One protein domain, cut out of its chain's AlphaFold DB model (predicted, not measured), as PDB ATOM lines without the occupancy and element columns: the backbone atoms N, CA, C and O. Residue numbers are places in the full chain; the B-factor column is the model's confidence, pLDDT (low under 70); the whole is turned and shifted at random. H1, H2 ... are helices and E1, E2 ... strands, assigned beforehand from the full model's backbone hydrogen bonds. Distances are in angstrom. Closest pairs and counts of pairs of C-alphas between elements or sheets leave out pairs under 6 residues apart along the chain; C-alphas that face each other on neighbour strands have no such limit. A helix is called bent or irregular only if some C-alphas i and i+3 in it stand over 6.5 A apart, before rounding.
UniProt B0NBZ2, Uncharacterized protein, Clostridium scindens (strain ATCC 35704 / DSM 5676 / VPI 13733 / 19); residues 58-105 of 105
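This is residues 58 to 105 of the 105 residues of an uncharacterized protein of Clostridium scindens (strain ATCC 35704 / DSM 5676 / VPI 13733 / 19) (UniProt B0NBZ2). There is little regular structure here: a long, narrow loop goes out through E1 and returns through E2, two thin runs side by side, with the helix H1 at the far end. The printed part has 48 residues, of which 17 are in named elements, in the order E1, H1, E2; the class is mixed. It is loose, with a radius of gyration of the C-alphas of 13.0 A and spans of 40 by 20 by 17 A.

Find C-alpha 62 at (198.356, 283.899, 263.409), where strand E1, residues 62 to 64, begins; it is 6.4 A long. Helix H1, residues 73 to 83, runs 16.6 A from C-alpha 73 at (177.527, 278.738, 280.453). Strand E2, residues 99 to 101, 6.1 A long, ends at C-alpha 101 at (199.440, 282.800, 269.770).

Look at C-alphas 63 and 100, which face each other at 5.7 A; E1 and E2 meet only at a point. Nearer H1, residues 67 to 68 pair antiparallel with residues 95 to 96. H1 is irregular, with C-alphas 74 and 77 7.1 A apart; 3 of its 7 O i to N i+4 pairs and 5 of its 8 O i to N i+3 pairs are within hydrogen-bond range.

The C-alphas farthest apart, of Lys 89 and Val 105, are 40.7 A apart. The printed part has no cut; the link from H1 to E2, 15 residues, is long. Confidence is low, under 70, at residues 87 to 105.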
ATOM      1  N   ILE A  58     196.308 270.888 263.253       82.69
ATOM      2  CA  ILE A  58     197.060 271.862 264.049       82.69
ATOM      3  C   ILE A  58     196.520 273.248 263.713       82.69
ATOM      4  O   ILE A  58     196.599 273.679 262.562       82.69
ATOM      5  N   LYS A  59     195.992 273.952 264.722       86.19
ATOM      6  CA  LYS A  59     195.557 275.346 264.578       86.19
ATOM      7  C   LYS A  59     196.735 276.189 264.054       86.19
ATOM      8  O   LYS A  59     197.784 276.184 264.701       86.19
ATOM      9  N   PRO A  60     196.586 276.888 262.913       86.75
ATOM     10  CA  PRO A  60     197.691 277.628 262.318       86.75
ATOM     11  C   PRO A  60     198.156 278.786 263.210       86.75
ATOM     12  O   PRO A  60     197.433 279.262 264.089       86.75
ATOM     13  N   ASN A  61     199.388 279.234 262.979       85.12
ATOM     14  CA  ASN A  61     199.921 280.431 263.626       85.12
ATOM     15  C   ASN A  61     199.251 281.664 263.026       85.12
ATOM     16  O   ASN A  61     199.042 281.727 261.815       85.12
ATOM     17  N   GLY A  62     198.952 282.652 263.862       88.69
ATOM     18  CA  GLY A  62     198.356 283.899 263.409       88.69
ATOM     19  C   GLY A  62     197.698 284.672 264.538       88.69
ATOM     20  O   GLY A  62     197.649 284.223 265.685       88.69
ATOM     21  N   GLN A  63     197.165 285.834 264.179       86.94
ATOM     22  CA  GLN A  63     196.377 286.655 265.081       86.94
ATOM     23  C   GLN A  63     194.944 286.126 265.141       86.94
ATOM     24  O   GLN A  63     194.329 285.841 264.113       86.94
ATOM     25  N   TYR A  64     194.414 286.003 266.354       84.75
ATOM     26  CA  TYR A  64     193.051 285.546 266.592       84.75
ATOM     27  C   TYR A  64     192.332 286.530 267.498       84.75
ATOM     28  O   TYR A  64     192.910 287.043 268.457       84.75
ATOM     29  N   LEU A  65     191.052 286.751 267.218       82.38
ATOM     30  CA  LEU A  65     190.176 287.441 268.147       82.38
ATOM     31  C   LEU A  65     189.922 286.530 269.353       82.38
ATOM     32  O   LEU A  65     189.570 285.361 269.196       82.38
ATOM     33  N   CYS A  66     190.143 287.060 270.551       82.00
ATOM     34  CA  CYS A  66     189.966 286.351 271.811       82.00
ATOM     35  C   CYS A  66     189.122 287.212 272.754       82.00
ATOM     36  O   CYS A  66     189.354 288.414 272.878       82.00
ATOM     37  N   ALA A  67     188.170 286.589 273.446       78.31
ATOM     38  CA  ALA A  67     187.522 287.188 274.605       78.31
ATOM     39  C   ALA A  67     187.538 286.215 275.770       78.31
ATOM     40  O   ALA A  67     187.469 284.996 275.601       78.31
ATOM     41  N   TYR A  68     187.576 286.799 276.960       81.62
ATOM     42  CA  TYR A  68     187.265 286.098 278.186       81.62
ATOM     43  C   TYR A  68     185.797 286.311 278.503       81.62
ATOM     44  O   TYR A  68     185.317 287.442 278.555       81.62
ATOM     45  N   PHE A  69     185.098 285.207 278.720       80.88
ATOM     46  CA  PHE A  69     183.702 285.217 279.103       80.88
ATOM     47  C   PHE A  69     183.578 284.790 280.562       80.88
ATOM     48  O   PHE A  69     184.059 283.722 280.943       80.88
ATOM     49  N   LYS A  70     182.968 285.648 281.384       83.94
ATOM     50  CA  LYS A  70     182.766 285.402 282.814       83.94
ATOM     51  C   LYS A  70     181.295 285.582 283.162       83.94
ATOM     52  O   LYS A  70     180.900 286.582 283.744       83.94
ATOM     53  N   ASP A  71     180.514 284.578 282.810       83.38
ATOM     54  CA  ASP A  71     179.072 284.528 283.007       83.38
ATOM     55  C   ASP A  71     178.621 283.051 282.966       83.38
ATOM     56  O   ASP A  71     179.440 282.163 282.696       83.38
ATOM     57  N   PRO A  72     177.344 282.756 283.262       88.19
ATOM     58  CA  PRO A  72     176.780 281.415 283.130       88.19
ATOM     59  C   PRO A  72     176.981 280.794 281.736       88.19
ATOM     60  O   PRO A  72     176.920 281.478 280.715       88.19
ATOM     61  N   TRP A  73     177.211 279.478 281.688       84.38
ATOM     62  CA  TRP A  73     177.527 278.738 280.453       84.38
ATOM     63  C   TRP A  73     176.439 278.817 279.373       84.38
ATOM     64  O   TRP A  73     176.749 278.764 278.185       84.38
ATOM     65  N   ASP A  74     175.178 278.957 279.768       87.69
ATOM     66  CA  ASP A  74     174.020 279.123 278.883       87.69
ATOM     67  C   ASP A  74     174.068 280.421 278.062       87.69
ATOM     68  O   ASP A  74     173.464 280.487 276.996       87.69
ATOM     69  N   LYS A  75     174.858 281.409 278.498       87.06
ATOM     70  CA  LYS A  75     175.113 282.666 277.783       87.06
ATOM     71  C   LYS A  75     176.377 282.635 276.909       87.06
ATOM     72  O   LYS A  75     176.776 283.646 276.339       87.06
ATOM     73  N   LEU A  76     177.049 281.492 276.780       87.06
ATOM     74  CA  LEU A  76     178.199 281.365 275.882       87.06
ATOM     75  C   LEU A  76     177.845 281.554 274.385       87.06
ATOM     76  O   LEU A  76     178.611 282.229 273.695       87.06
ATOM     77  N   PRO A  77     176.714 281.026 273.859       89.44
ATOM     78  CA  PRO A  77     176.329 281.212 272.450       89.44
ATOM     79  C   PRO A  77     176.210 282.674 272.019       89.44
ATOM     80  O   PRO A  77     176.523 283.070 270.900       89.44
ATOM     81  N   ASP A  78     175.790 283.468 272.977       85.19
ATOM     82  CA  ASP A  78     175.573 284.897 272.955       85.19
ATOM     83  C   ASP A  78     176.879 285.658 272.596       85.19
ATOM     84  O   ASP A  78     176.878 286.596 271.795       85.19
ATOM     85  N   ILE A  79     178.037 285.172 273.061       85.75
ATOM     86  CA  ILE A  79     179.366 285.686 272.676       85.75
ATOM     87  C   ILE A  79     179.735 285.309 271.239       85.75
ATOM     88  O   ILE A  79     180.356 286.100 270.526       85.75
ATOM     89  N   TYR A  80     179.362 284.112 270.785       88.44
ATOM     90  CA  TYR A  80     179.625 283.697 269.406       88.44
ATOM     91  C   TYR A  80     178.850 284.554 268.406       88.44
ATOM     92  O   TYR A  80     179.402 284.937 267.376       88.44
ATOM     93  N   ILE A  81     177.601 284.899 268.738       85.81
ATOM     94  CA  ILE A  81     176.758 285.807 267.951       85.81
ATOM     95  C   ILE A  81     177.433 287.177 267.832       85.81
ATOM     96  O   ILE A  81     177.629 287.647 266.711       85.81
ATOM     97  N   TYR A  82     177.902 287.747 268.947       84.00
ATOM     98  CA  TYR A  82     178.650 289.007 268.928       84.00
ATOM     99  C   TYR A  82     179.870 288.946 267.993       84.00
ATOM    100  O   TYR A  82     180.070 289.817 267.147       84.00
ATOM    101  N   PHE A  83     180.663 287.874 268.077       82.38
ATOM    102  CA  PHE A  83     181.830 287.692 267.211       82.38
ATOM    103  C   PHE A  83     181.502 287.452 265.740       82.38
ATOM    104  O   PHE A  83     182.338 287.723 264.880       82.38
ATOM    105  N   SER A  84     180.299 286.971 265.436       82.44
ATOM    106  CA  SER A  84     179.825 286.842 264.059       82.44
ATOM    107  C   SER A  84     179.457 288.184 263.409       82.44
ATOM    108  O   SER A  84     179.145 288.212 262.220       82.44
ATOM    109  N   GLY A  85     179.505 289.291 264.163       79.62
ATOM    110  CA  GLY A  85     179.077 290.619 263.716       79.62
ATOM    111  C   GLY A  85     177.570 290.852 263.844       79.62
ATOM    112  O   GLY A  85     177.071 291.871 263.372       79.62
ATOM    113  N   GLN A  86     176.841 289.923 264.466       75.94
ATOM    114  CA  GLN A  86     175.430 290.089 264.796       75.94
ATOM    115  C   GLN A  86     175.290 290.710 266.190       75.94
ATOM    116  O   GLN A  86     176.038 290.366 267.103       75.94
ATOM    117  N   GLU A  87     174.313 291.601 266.365       68.31
ATOM    118  CA  GLU A  87     174.033 292.215 267.665       68.31
ATOM    119  C   GLU A  87     173.547 291.153 268.671       68.31
ATOM    120  O   GLU A  87     172.508 290.518 268.446       68.31
ATOM    121  N   PRO A  88     174.271 290.930 269.782       67.38
ATOM    122  CA  PRO A  88     173.834 290.014 270.821       67.38
ATOM    123  C   PRO A  88     172.628 290.567 271.593       67.38
ATOM    124  O   PRO A  88     172.476 291.772 271.778       67.38
ATOM    125  N   LYS A  89     171.792 289.684 272.151       64.69
ATOM    126  CA  LYS A  89     170.632 290.075 272.978       64.69
ATOM    127  C   LYS A  89     170.996 290.314 274.453       64.69
ATOM    128  O   LYS A  89     170.249 289.914 275.342       64.69
ATOM    129  N   PHE A  90     172.144 290.928 274.737       63.53
ATOM    130  CA  PHE A  90     172.582 291.237 276.101       63.53
ATOM    131  C   PHE A  90     173.703 292.280 276.119       63.53
ATOM    132  O   PHE A  90     174.418 292.478 275.140       63.53
ATOM    133  N   THR A  91     173.886 292.907 277.281       56.47
ATOM    134  CA  THR A  91     175.012 293.800 277.561       56.47
ATOM    135  C   THR A  91     176.040 293.038 278.393       56.47
ATOM    136  O   THR A  91     175.853 292.862 279.595       56.47
ATOM    137  N   VAL A  92     177.123 292.572 277.772       56.12
ATOM    138  CA  VAL A  92     178.298 292.062 278.499       56.12
ATOM    139  C   VAL A  92     179.388 293.118 278.535       56.12
ATOM    140  O   VAL A  92     179.729 293.674 277.488       56.12
ATOM    141  N   PRO A  93     180.030 293.336 279.692       56.19
ATOM    142  CA  PRO A  93     181.350 293.934 279.708       56.19
ATOM    143  C   PRO A  93     182.341 292.941 279.078       56.19
ATOM    144  O   PRO A  93     182.859 292.041 279.737       56.19
ATOM    145  N   LEU A  94     182.581 293.086 277.775       56.12
ATOM    146  CA  LEU A  94     183.611 292.340 277.061       56.12
ATOM    147  C   LEU A  94     184.978 292.962 277.345       56.12
ATOM    148  O   LEU A  94     185.228 294.123 277.022       56.12
ATOM    149  N   HIS A  95     185.881 292.171 277.919       55.38
ATOM    150  CA  HIS A  95     187.291 292.526 278.000       55.38
ATOM    151  C   HIS A  95     188.037 291.830 276.859       55.38
ATOM    152  O   HIS A  95     188.419 290.660 276.969       55.38
ATOM    153  N   PHE A  96     188.219 292.534 275.741       53.00
ATOM    154  CA  PHE A  96     189.045 292.037 274.645       53.00
ATOM    155  C   PHE A  96     190.514 292.121 275.035       53.00
ATOM    156  O   PHE A  96     191.017 293.178 275.411       53.00
ATOM    157  N   THR A  97     191.216 291.004 274.907       49.19
ATOM    158  CA  THR A  97     192.675 290.981 274.955       49.19
ATOM    159  C   THR A  97     193.170 290.515 273.598       49.19
ATOM    160  O   THR A  97     192.778 289.446 273.129       49.19
ATOM    161  N   GLY A  98     194.034 291.298 272.959       41.50
ATOM    162  CA  GLY A  98     194.806 290.795 271.830       41.50
ATOM    163  C   GLY A  98     195.854 289.823 272.359       41.50
ATOM    164  O   GLY A  98     196.770 290.248 273.060       41.50
ATOM    165  N   THR A  99     195.721 288.535 272.051       43.38
ATOM    166  CA  THR A  99     196.716 287.527 272.430       43.38
ATOM    167  C   THR A  99     197.356 286.975 271.162       43.38
ATOM    168  O   THR A  99     196.692 286.343 270.342       43.38
ATOM    169  N   ASP A 100     198.650 287.240 270.981       39.84
ATOM    170  CA  ASP A 100     199.446 286.630 269.916       39.84
ATOM    171  C   ASP A 100     199.742 285.172 270.298       39.84
ATOM    172  O   ASP A 100     200.460 284.899 271.264       39.84
ATOM    173  N   PHE A 101     199.141 284.218 269.581       43.84
ATOM    174  CA  PHE A 101     199.440 282.800 269.770       43.84
ATOM    175  C   PHE A 101     200.755 282.471 269.064       43.84
ATOM    176  O   PHE A 101     200.780 282.000 267.925       43.84
ATOM    177  N   GLN A 102     201.862 282.691 269.768       35.78
ATOM    178  CA  GLN A 102     203.174 282.245 269.321       35.78
ATOM    179  C   GLN A 102     203.324 280.747 269.596       35.78
ATOM    180  O   GLN A 102     203.654 280.338 270.709       35.78
ATOM    181  N   ASN A 103     203.133 279.912 268.572       35.81
ATOM    182  CA  ASN A 103     203.688 278.561 268.597       35.81
ATOM    183  C   ASN A 103     205.209 278.690 268.440       35.81
ATOM    184  O   ASN A 103     205.727 278.658 267.322       35.81
ATOM    185  N   LYS A 104     205.933 278.882 269.547       34.97
ATOM    186  CA  LYS A 104     207.368 278.588 269.560       34.97
ATOM    187  C   LYS A 104     207.506 277.067 269.507       34.97
ATOM    188  O   LYS A 104     207.184 276.387 270.477       34.97
ATOM    189  N   VAL A 105     207.862 276.585 268.316       36.47
ATOM    190  CA  VAL A 105     208.231 275.193 268.014       36.47
ATOM    191  C   VAL A 105     209.548 274.858 268.697       36.47
ATOM    192  O   VAL A 105     210.423 275.754 268.718       36.47
TER     193      VAL A 105